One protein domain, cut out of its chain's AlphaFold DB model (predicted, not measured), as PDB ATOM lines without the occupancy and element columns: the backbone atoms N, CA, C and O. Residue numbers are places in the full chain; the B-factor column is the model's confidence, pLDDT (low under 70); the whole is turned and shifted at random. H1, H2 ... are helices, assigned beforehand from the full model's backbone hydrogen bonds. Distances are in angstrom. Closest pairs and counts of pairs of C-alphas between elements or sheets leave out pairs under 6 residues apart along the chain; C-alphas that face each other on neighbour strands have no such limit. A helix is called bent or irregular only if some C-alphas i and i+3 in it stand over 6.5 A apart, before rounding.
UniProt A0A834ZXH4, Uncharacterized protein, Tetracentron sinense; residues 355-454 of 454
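AT A GLANCE: This is residues 355 to 454 of the 454 residues of an uncharacterized protein of Tetracentron sinense (UniProt A0A834ZXH4). A rod is built along one long helix, H4: H1 and H2, a hairpin, cover part of its length, short H3 packs near its beginning, and H5 folds back beside its end. The 100 printed residues hold five named helices, H1 to H5, and no named strand: all helix. H1, H2, H4 and H5 form an up-and-down bundle, each running against the one before. It is only just loose, close to compact, with radius of gyration of the C-alphas 15.3 A and spans of 52 by 19 by 18 A.

IN THESE COORDINATES: H4, residues 404 to 438, measures 50.9 A from C-alpha 404 at (162.419, 170.101, 105.240); it is only just irregular, C-alphas 430 and 433 being 6.8 A apart, with a kink of 42 degrees near residue 431. H1 is residues 359 to 374, 22.4 A; H2 380 to 392, 18.5 A; H3 394 to 399, 8.8 A; H5 441 to 453, 18.5 A, ending at C-alpha 453 (142.437, 175.446, 127.460).

HOW THE PARTS SIT: The hub H4 touches H1 with residues 409 to 424 alone, the same way at a shallow tilt of 6 degrees; the closest C-alphas, Ser 370 and Ala 420, are 5.8 A apart. H5 touches H4 residues 428 to 435 alone, closest C-alphas Glu 443 and Val 435, 7.3 A. Every O i to N i+4 pair is within hydrogen-bond range in H1, H2, H3 and H5, and 28 of 31 in H4.

THE WHOLE: The printed part has no cut, and its four links are tight. Residues 432 to 454 have pLDDT under 70.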
ATOM      1  N   GLY A 355     158.975 163.947 124.347       88.44
ATOM      2  CA  GLY A 355     160.220 164.447 123.750       88.44
ATOM      3  C   GLY A 355     160.959 163.384 122.931       88.44
ATOM      4  O   GLY A 355     161.495 163.680 121.860       88.44
ATOM      5  N   ASP A 356     160.891 162.126 123.361       87.94
ATOM      6  CA  ASP A 356     161.651 161.015 122.782       87.94
ATOM      7  C   ASP A 356     160.879 160.271 121.680       87.94
ATOM      8  O   ASP A 356     161.446 159.457 120.953       87.94
ATOM      9  N   LEU A 357     159.587 160.570 121.502       90.06
ATOM     10  CA  LEU A 357     158.737 159.912 120.507       90.06
ATOM     11  C   LEU A 357     159.122 160.275 119.069       90.06
ATOM     12  O   LEU A 357     159.386 161.429 118.744       90.06
ATOM     13  N   SER A 358     159.080 159.309 118.160       90.75
ATOM     14  CA  SER A 358     159.211 159.563 116.718       90.75
ATOM     15  C   SER A 358     157.946 160.208 116.124       90.75
ATOM     16  O   SER A 358     156.852 160.091 116.682       90.75
ATOM     17  N   LEU A 359     158.062 160.864 114.960       91.31
ATOM     18  CA  LEU A 359     156.902 161.437 114.252       91.31
ATOM     19  C   LEU A 359     155.859 160.366 113.878       91.31
ATOM     20  O   LEU A 359     154.656 160.619 113.963       91.31
ATOM     21  N   SER A 360     156.294 159.140 113.574       90.94
ATOM     22  CA  SER A 360     155.400 158.008 113.306       90.94
ATOM     23  C   SER A 360     154.608 157.582 114.550       90.94
ATOM     24  O   SER A 360     153.394 157.378 114.467       90.94
ATOM     25  N   GLN A 361     155.252 157.521 115.719       91.00
ATOM     26  CA  GLN A 361     154.575 157.259 116.993       91.00
ATOM     27  C   GLN A 361     153.596 158.386 117.346       91.00
ATOM     28  O   GLN A 361     152.448 158.116 117.704       91.00
ATOM     29  N   LEU A 362     154.003 159.649 117.172       93.50
ATOM     30  CA  LEU A 362     153.136 160.813 117.384       93.50
ATOM     31  C   LEU A 362     151.908 160.778 116.464       93.50
ATOM     32  O   LEU A 362     150.795 161.012 116.928       93.50
ATOM     33  N   SER A 363     152.073 160.400 115.196       93.94
ATOM     34  CA  SER A 363     150.973 160.205 114.242       93.94
ATOM     35  C   SER A 363     149.937 159.194 114.747       93.94
ATOM     36  O   SER A 363     148.735 159.477 114.744       93.94
ATOM     37  N   ARG A 364     150.400 158.038 115.245       91.94
ATOM     38  CA  ARG A 364     149.544 156.985 115.812       91.94
ATOM     39  C   ARG A 364     148.804 157.463 117.065       91.94
ATOM     40  O   ARG A 364     147.604 157.230 117.198       91.94
ATOM     41  N   ILE A 365     149.503 158.164 117.955       93.31
ATOM     42  CA  ILE A 365     148.937 158.744 119.179       93.31
ATOM     43  C   ILE A 365     147.862 159.782 118.838       93.31
ATOM     44  O   ILE A 365     146.755 159.708 119.367       93.31
ATOM     45  N   ILE A 366     148.135 160.716 117.923       94.88
ATOM     46  CA  ILE A 366     147.167 161.742 117.501       94.88
ATOM     47  C   ILE A 366     145.911 161.090 116.918       94.88
ATOM     48  O   ILE A 366     144.798 161.509 117.232       94.88
ATOM     49  N   TYR A 367     146.056 160.039 116.110       93.50
ATOM     50  CA  TYR A 367     144.908 159.311 115.571       93.50
ATOM     51  C   TYR A 367     144.059 158.657 116.675       93.50
ATOM     52  O   TYR A 367     142.836 158.819 116.694       93.50
ATOM     53  N   LEU A 368     144.695 157.975 117.632       91.38
ATOM     54  CA  LEU A 368     144.011 157.344 118.763       91.38
ATOM     55  C   LEU A 368     143.271 158.377 119.631       91.38
ATOM     56  O   LEU A 368     142.077 158.237 119.898       91.38
ATOM     57  N   PHE A 369     143.959 159.441 120.051       93.25
ATOM     58  CA  PHE A 369     143.385 160.447 120.946       93.25
ATOM     59  C   PHE A 369     142.367 161.360 120.257       93.25
ATOM     60  O   PHE A 369     141.404 161.773 120.904       93.25
ATOM     61  N   SER A 370     142.502 161.622 118.953       94.38
ATOM     62  CA  SER A 370     141.453 162.321 118.200       94.38
ATOM     63  C   SER A 370     140.196 161.455 118.093       94.38
ATOM     64  O   SER A 370     139.111 161.934 118.420       94.38
ATOM     65  N   SER A 371     140.327 160.161 117.778       92.31
ATOM     66  CA  SER A 371     139.196 159.219 117.740       92.31
ATOM     67  C   SER A 371     138.457 159.154 119.084       92.31
ATOM     68  O   SER A 371     137.240 159.332 119.132       92.31
ATOM     69  N   ASN A 372     139.195 159.018 120.190       90.38
ATOM     70  CA  ASN A 372     138.630 159.000 121.542       90.38
ATOM     71  C   ASN A 372     137.974 160.333 121.940       90.38
ATOM     72  O   ASN A 372     136.971 160.346 122.648       90.38
ATOM     73  N   MET A 373     138.497 161.474 121.478       91.69
ATOM     74  CA  MET A 373     137.877 162.778 121.728       91.69
ATOM     75  C   MET A 373     136.503 162.912 121.045       91.69
ATOM     76  O   MET A 373     135.628 163.619 121.558       91.69
ATOM     77  N   HIS A 374     136.297 162.251 119.906       90.62
ATOM     78  CA  HIS A 374     135.035 162.271 119.158       90.62
ATOM     79  C   HIS A 374     134.067 161.137 119.521       90.62
ATOM     80  O   HIS A 374     132.907 161.192 119.112       90.62
ATOM     81  N   ASP A 375     134.497 160.148 120.304       89.19
ATOM     82  CA  ASP A 375     133.658 159.025 120.719       89.19
ATOM     83  C   ASP A 375     132.615 159.459 121.765       89.19
ATOM     84  O   ASP A 375     132.933 159.710 122.929       89.19
ATOM     85  N   ALA A 376     131.347 159.529 121.354       85.50
ATOM     86  CA  ALA A 376     130.233 159.930 122.212       85.50
ATOM     87  C   ALA A 376     129.908 158.922 123.333       85.50
ATOM     88  O   ALA A 376     129.168 159.266 124.250       85.50
ATOM     89  N   SER A 377     130.442 157.696 123.277       84.56
ATOM     90  CA  SER A 377     130.268 156.696 124.339       84.56
ATOM     91  C   SER A 377     131.164 156.944 125.557       84.56
ATOM     92  O   SER A 377     130.906 156.410 126.636       84.56
ATOM     93  N   LEU A 378     132.211 157.763 125.403       85.00
ATOM     94  CA  LEU A 378     133.162 158.078 126.463       85.00
ATOM     95  C   LEU A 378     132.710 159.279 127.291       85.00
ATOM     96  O   LEU A 378     132.024 160.184 126.817       85.00
ATOM     97  N   SER A 379     133.140 159.304 128.554       86.62
ATOM     98  CA  SER A 379     132.834 160.415 129.445       86.62
ATOM     99  C   SER A 379     133.547 161.694 129.015       86.62
ATOM    100  O   SER A 379     134.659 161.694 128.480       86.62
ATOM    101  N   LEU A 380     132.928 162.818 129.351       84.44
ATOM    102  CA  LEU A 380     133.439 164.148 129.052       84.44
ATOM    103  C   LEU A 380     134.848 164.408 129.625       84.44
ATOM    104  O   LEU A 380     135.667 165.079 129.005       84.44
ATOM    105  N   SER A 381     135.162 163.819 130.783       85.75
ATOM    106  CA  SER A 381     136.495 163.891 131.399       85.75
ATOM    107  C   SER A 381     137.586 163.267 130.516       85.75
ATOM    108  O   SER A 381     138.700 163.796 130.434       85.75
ATOM    109  N   ILE A 382     137.266 162.183 129.805       87.25
ATOM    110  CA  ILE A 382     138.187 161.550 128.855       87.25
ATOM    111  C   ILE A 382     138.384 162.457 127.645       87.25
ATOM    112  O   ILE A 382     139.522 162.652 127.222       87.25
ATOM    113  N   HIS A 383     137.315 163.073 127.125       90.00
ATOM    114  CA  HIS A 383     137.430 164.027 126.015       90.00
ATOM    115  C   HIS A 383     138.354 165.198 126.371       90.00
ATOM    116  O   HIS A 383     139.226 165.532 125.570       90.00
ATOM    117  N   THR A 384     138.244 165.764 127.584       88.31
ATOM    118  CA  THR A 384     139.179 166.803 128.063       88.31
ATOM    119  C   THR A 384     140.614 166.294 128.095       88.31
ATOM    120  O   THR A 384     141.530 167.005 127.692       88.31
ATOM    121  N   THR A 385     140.823 165.076 128.594       90.75
ATOM    122  CA  THR A 385     142.160 164.483 128.721       90.75
ATOM    123  C   THR A 385     142.802 164.294 127.347       90.75
ATOM    124  O   THR A 385     143.958 164.667 127.160       90.75
ATOM    125  N   CYS A 386     142.034 163.808 126.368       92.62
ATOM    126  CA  CYS A 386     142.483 163.660 124.986       92.62
ATOM    127  C   CYS A 386     142.853 165.013 124.365       92.62
ATOM    128  O   CYS A 386     143.934 165.154 123.798       92.62
ATOM    129  N   ALA A 387     141.990 166.021 124.524       92.56
ATOM    130  CA  ALA A 387     142.241 167.375 124.038       92.56
ATOM    131  C   ALA A 387     143.518 167.972 124.653       92.56
ATOM    132  O   ALA A 387     144.407 168.427 123.935       92.56
ATOM    133  N   ARG A 388     143.649 167.912 125.984       93.06
ATOM    134  CA  ARG A 388     144.823 168.422 126.705       93.06
ATOM    135  C   ARG A 388     146.107 167.734 126.257       93.06
ATOM    136  O   ARG A 388     147.120 168.403 126.076       93.06
ATOM    137  N   LEU A 389     146.080 166.413 126.082       94.25
ATOM    138  CA  LEU A 389     147.244 165.686 125.589       94.25
ATOM    139  C   LEU A 389     147.632 166.154 124.188       94.25
ATOM    140  O   LEU A 389     148.795 166.473 123.984       94.25
ATOM    141  N   MET A 390     146.682 166.231 123.250       94.44
ATOM    142  CA  MET A 390     146.976 166.667 121.881       94.44
ATOM    143  C   MET A 390     147.596 168.068 121.840       94.44
ATOM    144  O   MET A 390     148.539 168.282 121.085       94.44
ATOM    145  N   LEU A 391     147.150 168.994 122.694       93.12
ATOM    146  CA  LEU A 391     147.777 170.316 122.826       93.12
ATOM    147  C   LEU A 391     149.209 170.233 123.362       93.12
ATOM    148  O   LEU A 391     150.107 170.868 122.820       93.12
ATOM    149  N   ASN A 392     149.452 169.383 124.362       93.50
ATOM    150  CA  ASN A 392     150.794 169.151 124.905       93.50
ATOM    151  C   ASN A 392     151.761 168.473 123.913       93.50
ATOM    152  O   ASN A 392     152.954 168.395 124.201       93.50
ATOM    153  N   LEU A 393     151.274 167.954 122.779       94.69
ATOM    154  CA  LEU A 393     152.111 167.389 121.717       94.69
ATOM    155  C   LEU A 393     152.545 168.429 120.675       94.69
ATOM    156  O   LEU A 393     153.469 168.149 119.919       94.69
ATOM    157  N   VAL A 394     151.929 169.616 120.638       94.00
ATOM    158  CA  VAL A 394     152.213 170.648 119.624       94.00
ATOM    159  C   VAL A 394     153.678 171.083 119.651       94.00
ATOM    160  O   VAL A 394     154.333 171.076 118.611       94.00
ATOM    161  N   GLU A 395     154.200 171.415 120.831       91.94
ATOM    162  CA  GLU A 395     155.591 171.845 121.010       91.94
ATOM    163  C   GLU A 395     156.596 170.734 120.627       91.94
ATOM    164  O   GLU A 395     157.400 170.978 119.727       91.94
ATOM    165  N   PRO A 396     156.494 169.485 121.136       92.38
ATOM    166  CA  PRO A 396     157.360 168.384 120.695       92.38
ATOM    167  C   PRO A 396     157.322 168.089 119.189       92.38
ATOM    168  O   PRO A 396     158.335 167.706 118.604       92.38
ATOM    169  N   ILE A 397     156.155 168.225 118.544       93.19
ATOM    170  CA  ILE A 397     156.026 168.036 117.091       93.19
ATOM    171  C   ILE A 397     156.761 169.153 116.348       93.19
ATOM    172  O   ILE A 397     157.452 168.884 115.366       93.19
ATOM    173  N   PHE A 398     156.620 170.393 116.816       90.94
ATOM    174  CA  PHE A 398     157.280 171.550 116.225       90.94
ATOM    175  C   PHE A 398     158.807 171.450 116.333       90.94
ATOM    176  O   PHE A 398     159.500 171.628 115.333       90.94
ATOM    177  N   GLU A 399     159.331 171.083 117.506       91.12
ATOM    178  CA  GLU A 399     160.774 170.929 117.749       91.12
ATOM    179  C   GLU A 399     161.430 169.853 116.867       91.12
ATOM    180  O   GLU A 399     162.610 169.958 116.532       91.12
ATOM    181  N   LYS A 400     160.676 168.831 116.441       88.44
ATOM    182  CA  LYS A 400     161.174 167.762 115.555       88.44
ATOM    183  C   LYS A 400     161.273 168.169 114.083       88.44
ATOM    184  O   LYS A 400     161.873 167.437 113.296       88.44
ATOM    185  N   GLY A 401     160.724 169.318 113.694       82.88
ATOM    186  CA  GLY A 401     160.803 169.856 112.335       82.88
ATOM    187  C   GLY A 401     162.164 170.479 112.013       82.88
ATOM    188  O   GLY A 401     162.222 171.666 111.711       82.88
ATOM    189  N   VAL A 402     163.253 169.707 112.096       84.06
ATOM    190  CA  VAL A 402     164.628 170.215 111.895       84.06
ATOM    191  C   VAL A 402     164.986 170.328 110.410       84.06
ATOM    192  O   VAL A 402     165.569 171.325 109.989       84.06
ATOM    193  N   ASP A 403     164.575 169.343 109.607       87.06
ATOM    194  CA  ASP A 403     164.812 169.296 108.162       87.06
ATOM    195  C   ASP A 403     163.501 169.464 107.379       87.06
ATOM    196  O   ASP A 403     162.421 169.140 107.876       87.06
ATOM    197  N   GLN A 404     163.583 169.899 106.116       83.69
ATOM    198  CA  GLN A 404     162.419 170.101 105.240       83.69
ATOM    199  C   GLN A 404     161.413 168.923 105.210       83.69
ATOM    200  O   GLN A 404     160.223 169.180 105.395       83.69
ATOM    201  N   PRO A 405     161.824 167.643 105.042       86.81
ATOM    202  CA  PRO A 405     160.875 166.526 105.060       86.81
ATOM    203  C   PRO A 405     160.204 166.330 106.429       86.81
ATOM    204  O   PRO A 405     159.006 166.053 106.491       86.81
ATOM    205  N   ALA A 406     160.945 166.516 107.526       86.38
ATOM    206  CA  ALA A 406     160.410 166.404 108.881       86.38
ATOM    207  C   ALA A 406     159.450 167.560 109.209       86.38
ATOM    208  O   ALA A 406     158.428 167.347 109.854       86.38
ATOM    209  N   MET A 407     159.732 168.774 108.718       89.69
ATOM    210  CA  MET A 407     158.819 169.916 108.817       89.69
ATOM    211  C   MET A 407     157.497 169.669 108.091       89.69
ATOM    212  O   MET A 407     156.441 170.039 108.606       89.69
ATOM    213  N   ASP A 408     157.533 169.064 106.904       91.12
ATOM    214  CA  ASP A 408     156.315 168.772 106.150       91.12
ATOM    215  C   ASP A 408     155.459 167.710 106.863       91.12
ATOM    216  O   ASP A 408     154.243 167.888 106.985       91.12
ATOM    217  N   GLU A 409     156.074 166.666 107.427       92.25
ATOM    218  CA  GLU A 409     155.372 165.671 108.250       92.25
ATOM    219  C   GLU A 409     154.806 166.289 109.541       92.25
ATOM    220  O   GLU A 409     153.620 166.125 109.839       92.25
ATOM    221  N   ALA A 410     155.604 167.078 110.266       92.56
ATOM    222  CA  ALA A 410     155.165 167.796 111.462       92.56
ATOM    223  C   ALA A 410     153.978 168.729 111.166       92.56
ATOM    224  O   ALA A 410     152.997 168.740 111.913       92.56
ATOM    225  N   ARG A 411     154.001 169.453 110.036       93.31
ATOM    226  CA  ARG A 411     152.886 170.308 109.598       93.31
ATOM    227  C   ARG A 411     151.603 169.503 109.392       93.31
ATOM    228  O   ARG A 411     150.537 169.953 109.810       93.31
ATOM    229  N   ILE A 412     151.693 168.319 108.785       94.94
ATOM    230  CA  ILE A 412     150.540 167.423 108.605       94.94
ATOM    231  C   ILE A 412     149.984 166.987 109.966       94.94
ATOM    232  O   ILE A 412     148.767 166.997 110.160       94.94
ATOM    233  N   LEU A 413     150.847 166.633 110.923       95.06
ATOM    234  CA  LEU A 413     150.419 166.229 112.266       95.06
ATOM    235  C   LEU A 413     149.732 167.365 113.033       95.06
ATOM    236  O   LEU A 413     148.670 167.149 113.616       95.06
ATOM    237  N   LEU A 414     150.285 168.579 112.984       94.94
ATOM    238  CA  LEU A 414     149.666 169.766 113.583       94.94
ATOM    239  C   LEU A 414     148.313 170.091 112.935       94.94
ATOM    240  O   LEU A 414     147.351 170.400 113.640       94.94
ATOM    241  N   GLY A 415     148.211 169.951 111.609       95.12
ATOM    242  CA  GLY A 415     146.947 170.077 110.882       95.12
ATOM    243  C   GLY A 415     145.890 169.085 111.373       95.12
ATOM    244  O   GLY A 415     144.770 169.486 111.670       95.12
ATOM    245  N   ARG A 416     146.261 167.812 111.575       95.69
ATOM    246  CA  ARG A 416     145.350 166.785 112.118       95.69
ATOM    247  C   ARG A 416     144.851 167.114 113.523       95.69
ATOM    248  O   ARG A 416     143.687 166.855 113.825       95.69
ATOM    249  N   ILE A 417     145.709 167.676 114.379       95.38
ATOM    250  CA  ILE A 417     145.299 168.135 115.712       95.38
ATOM    251  C   ILE A 417     144.249 169.244 115.568       95.38
ATOM    252  O   ILE A 417     143.176 169.146 116.166       95.38
ATOM    253  N   LEU A 418     144.516 170.260 114.743       94.56
ATOM    254  CA  LEU A 418     143.584 171.365 114.509       94.56
ATOM    255  C   LEU A 418     142.234 170.873 113.961       94.56
ATOM    256  O   LEU A 418     141.187 171.257 114.485       94.56
ATOM    257  N   ASP A 419     142.255 169.987 112.965       94.31
ATOM    258  CA  ASP A 419     141.053 169.396 112.370       94.31
ATOM    259  C   ASP A 419     140.202 168.658 113.413       94.31
ATOM    260  O   ASP A 419     138.976 168.808 113.436       94.31
ATOM    261  N   ALA A 420     140.835 167.915 114.330       93.75
ATOM    262  CA  ALA A 420     140.133 167.235 115.416       93.75
ATOM    263  C   ALA A 420     139.427 168.237 116.352       93.75
ATOM    264  O   ALA A 420     138.249 168.071 116.693       93.75
ATOM    265  N   PHE A 421     140.097 169.330 116.734       93.06
ATOM    266  CA  PHE A 421     139.486 170.380 117.557       93.06
ATOM    267  C   PHE A 421     138.307 171.060 116.852       93.06
ATOM    268  O   PHE A 421     137.227 171.188 117.438       93.06
ATOM    269  N   VAL A 422     138.470 171.437 115.581       92.94
ATOM    270  CA  VAL A 422     137.397 172.038 114.770       92.94
ATOM    271  C   VAL A 422     136.207 171.085 114.657       92.94
ATOM    272  O   VAL A 422     135.061 171.489 114.877       92.94
ATOM    273  N   GLY A 423     136.464 169.801 114.397       89.88
ATOM    274  CA  GLY A 423     135.434 168.769 114.380       89.88
ATOM    275  C   GLY A 423     134.664 168.704 115.700       89.88
ATOM    276  O   GLY A 423     133.434 168.590 115.700       89.88
ATOM    277  N   LYS A 424     135.357 168.833 116.840       88.62
ATOM    278  CA  LYS A 424     134.745 168.705 118.167       88.62
ATOM    279  C   LYS A 424     133.869 169.917 118.470       88.62
ATOM    280  O   LYS A 424     132.726 169.739 118.892       88.62
ATOM    281  N   PHE A 425     134.321 171.128 118.150       86.69
ATOM    282  CA  PHE A 425     133.467 172.318 118.209       86.69
ATOM    283  C   PHE A 425     132.244 172.201 117.290       86.69
ATOM    284  O   PHE A 425     131.142 172.594 117.675       86.69
ATOM    285  N   GLY A 426     132.400 171.575 116.120       85.12
ATOM    286  CA  GLY A 426     131.288 171.229 115.235       85.12
ATOM    287  C   GLY A 426     130.247 170.321 115.901       85.12
ATOM    288  O   GLY A 426     129.046 170.561 115.757       85.12
ATOM    289  N   THR A 427     130.679 169.313 116.668       84.12
ATOM    290  CA  THR A 427     129.761 168.456 117.444       84.12
ATOM    291  C   THR A 427     129.059 169.215 118.569       84.12
ATOM    292  O   THR A 427     127.850 169.040 118.740       84.12
ATOM    293  N   PHE A 428     129.761 170.117 119.266       79.19
ATOM    294  CA  PHE A 428     129.150 170.951 120.305       79.19
ATOM    295  C   PHE A 428     128.099 171.886 119.745       79.19
ATOM    296  O   PHE A 428     126.983 171.908 120.247       79.19
ATOM    297  N   LYS A 429     128.394 172.574 118.639       79.06
ATOM    298  CA  LYS A 429     127.433 173.459 117.970       79.06
ATOM    299  C   LYS A 429     126.103 172.760 117.657       79.06
ATOM    300  O   LYS A 429     125.054 173.396 117.702       79.06
ATOM    301  N   ARG A 430     126.132 171.462 117.334       77.12
ATOM    302  CA  ARG A 430     124.929 170.659 117.043       77.12
ATOM    303  C   ARG A 430     124.170 170.222 118.300       77.12
ATOM    304  O   ARG A 430     122.955 170.073 118.232       77.12
ATOM    305  N   THR A 431     124.859 170.029 119.422       70.62
ATOM    306  CA  THR A 431     124.280 169.586 120.706       70.62
ATOM    307  C   THR A 431     123.834 170.753 121.594       70.62
ATOM    308  O   THR A 431     122.863 170.609 122.332       70.62
ATOM    309  N   THR A 432     124.427 171.946 121.458       65.00
ATOM    310  CA  THR A 432     124.064 173.162 122.220       65.00
ATOM    311  C   THR A 432     122.555 173.468 122.256       65.00
ATOM    312  O   THR A 432     122.054 173.771 123.339       65.00
ATOM    313  N   PRO A 433     121.783 173.346 121.154       64.06
ATOM    314  CA  PRO A 433     120.338 173.591 121.188       64.06
ATOM    315  C   PRO A 433     119.566 172.593 122.069       64.06
ATOM    316  O   PRO A 433     118.541 172.944 122.648       64.06
ATOM    317  N   GLN A 434     120.051 171.353 122.188       61.25
ATOM    318  CA  GLN A 434     119.422 170.296 122.988       61.25
ATOM    319  C   GLN A 434     119.729 170.465 124.484       61.25
ATOM    320  O   GLN A 434     118.853 170.277 125.324       61.25
ATOM    321  N   VAL A 435     120.948 170.896 124.815       58.66
ATOM    322  CA  VAL A 435     121.396 171.168 126.193       58.66
ATOM    323  C   VAL A 435     120.689 172.380 126.791       58.66
ATOM    324  O   VAL A 435     120.286 172.345 127.954       58.66
ATOM    325  N   TYR A 436     120.493 173.430 125.986       56.19
ATOM    326  CA  TYR A 436     119.773 174.639 126.388       56.19
ATOM    327  C   TYR A 436     118.324 174.336 126.811       56.19
ATOM    328  O   TYR A 436     117.826 174.922 127.768       56.19
ATOM    329  N   ASN A 437     117.681 173.354 126.169       55.72
ATOM    330  CA  ASN A 437     116.333 172.901 126.529       55.72
ATOM    331  C   ASN A 437     116.298 171.928 127.726       55.72
ATOM    332  O   ASN A 437     115.279 171.861 128.407       55.72
ATOM    333  N   ASN A 438     117.391 171.206 128.014       54.19
ATOM    334  CA  ASN A 438     117.460 170.174 129.066       54.19
ATOM    335  C   ASN A 438     118.165 170.619 130.372       54.19
ATOM    336  O   ASN A 438     118.411 169.785 131.245       54.19
ATOM    337  N   GLN A 439     118.512 171.905 130.528       52.62
ATOM    338  CA  GLN A 439     119.179 172.476 131.721       52.62
ATOM    339  C   GLN A 439     120.433 171.704 132.209       52.62
ATOM    340  O   GLN A 439     120.767 171.722 133.394       52.62
ATOM    341  N   HIS A 440     121.162 171.024 131.319       55.16
ATOM    342  CA  HIS A 440     122.401 170.315 131.669       55.16
ATOM    343  C   HIS A 440     123.615 171.257 131.576       55.16
ATOM    344  O   HIS A 440     124.356 171.279 130.597       55.16
ATOM    345  N   TRP A 441     123.829 172.062 132.623       53.47
ATOM    346  CA  TRP A 441     124.906 173.064 132.714       53.47
ATOM    347  C   TRP A 441     126.341 172.506 132.610       53.47
ATOM    348  O   TRP A 441     127.268 173.261 132.319       53.47
ATOM    349  N   SER A 442     126.547 171.197 132.789       54.25
ATOM    350  CA  SER A 442     127.863 170.544 132.697       54.25
ATOM    351  C   SER A 442     128.492 170.628 131.300       54.25
ATOM    352  O   SER A 442     129.703 170.814 131.184       54.25
ATOM    353  N   GLU A 443     127.689 170.553 130.236       52.88
ATOM    354  CA  GLU A 443     128.173 170.655 128.850       52.88
ATOM    355  C   GLU A 443     128.480 172.109 128.445       52.88
ATOM    356  O   GLU A 443     129.404 172.364 127.671       52.88
ATOM    357  N   VAL A 444     127.776 173.081 129.035       52.75
ATOM    358  CA  VAL A 444     128.044 174.519 128.847       52.75
ATOM    359  C   VAL A 444     129.366 174.915 129.515       52.75
ATOM    360  O   VAL A 444     130.190 175.596 128.901       52.75
ATOM    361  N   CYS A 445     129.624 174.424 130.732       53.62
ATOM    362  CA  CYS A 445     130.915 174.598 131.397       53.62
ATOM    363  C   CYS A 445     132.069 173.974 130.597       53.62
ATOM    364  O   CYS A 445     133.169 174.511 130.607       53.62
ATOM    365  N   TYR A 446     131.831 172.883 129.865       53.28
ATOM    366  CA  TYR A 446     132.849 172.236 129.036       53.28
ATOM    367  C   TYR A 446     133.229 173.031 127.794       53.28
ATOM    368  O   TYR A 446     134.415 173.140 127.482       53.28
ATOM    369  N   ALA A 447     132.245 173.610 127.100       54.56
ATOM    370  CA  ALA A 447     132.521 174.529 126.003       54.56
ATOM    371  C   ALA A 447     133.385 175.701 126.500       54.56
ATOM    372  O   ALA A 447     134.402 176.008 125.885       54.56
ATOM    373  N   ALA A 448     133.054 176.268 127.665       52.66
ATOM    374  CA  ALA A 448     133.863 177.304 128.306       52.66
ATOM    375  C   ALA A 448     135.264 176.808 128.723       52.66
ATOM    376  O   ALA A 448     136.236 177.539 128.573       52.66
ATOM    377  N   MET A 449     135.398 175.564 129.198       50.53
ATOM    378  CA  MET A 449     136.682 174.989 129.613       50.53
ATOM    379  C   MET A 449     137.604 174.690 128.423       50.53
ATOM    380  O   MET A 449     138.797 174.937 128.514       50.53
ATOM    381  N   LEU A 450     137.073 174.213 127.291       49.91
ATOM    382  CA  LEU A 450     137.834 174.078 126.040       49.91
ATOM    383  C   LEU A 450     138.291 175.435 125.501       49.91
ATOM    384  O   LEU A 450     139.418 175.541 125.028       49.91
ATOM    385  N   PHE A 451     137.444 176.461 125.613       50.34
ATOM    386  CA  PHE A 451     137.804 177.845 125.293       50.34
ATOM    387  C   PHE A 451     138.857 178.437 126.240       50.34
ATOM    388  O   PHE A 451     139.515 179.390 125.852       50.34
ATOM    389  N   HIS A 452     138.997 177.903 127.458       41.12
ATOM    390  CA  HIS A 452     140.017 178.303 128.434       41.12
ATOM    391  C   HIS A 452     141.321 177.493 128.342       41.12
ATOM    392  O   HIS A 452     142.316 177.880 128.950       41.12
ATOM    393  N   ILE A 453     141.282 176.327 127.688       44.53
ATOM    394  CA  ILE A 453     142.437 175.446 127.460       44.53
ATOM    395  C   ILE A 453     143.198 175.855 126.181       44.53
ATOM    396  O   ILE A 453     144.401 175.609 126.103       44.53
ATOM    397  N   LEU A 454     142.504 176.450 125.203       39.44
ATOM    398  CA  LEU A 454     143.103 177.272 124.142       39.44
ATOM    399  C   LEU A 454     143.497 178.638 124.708       39.44
ATOM    400  O   LEU A 454     144.516 179.178 124.227       39.44
TER     401      LEU A 454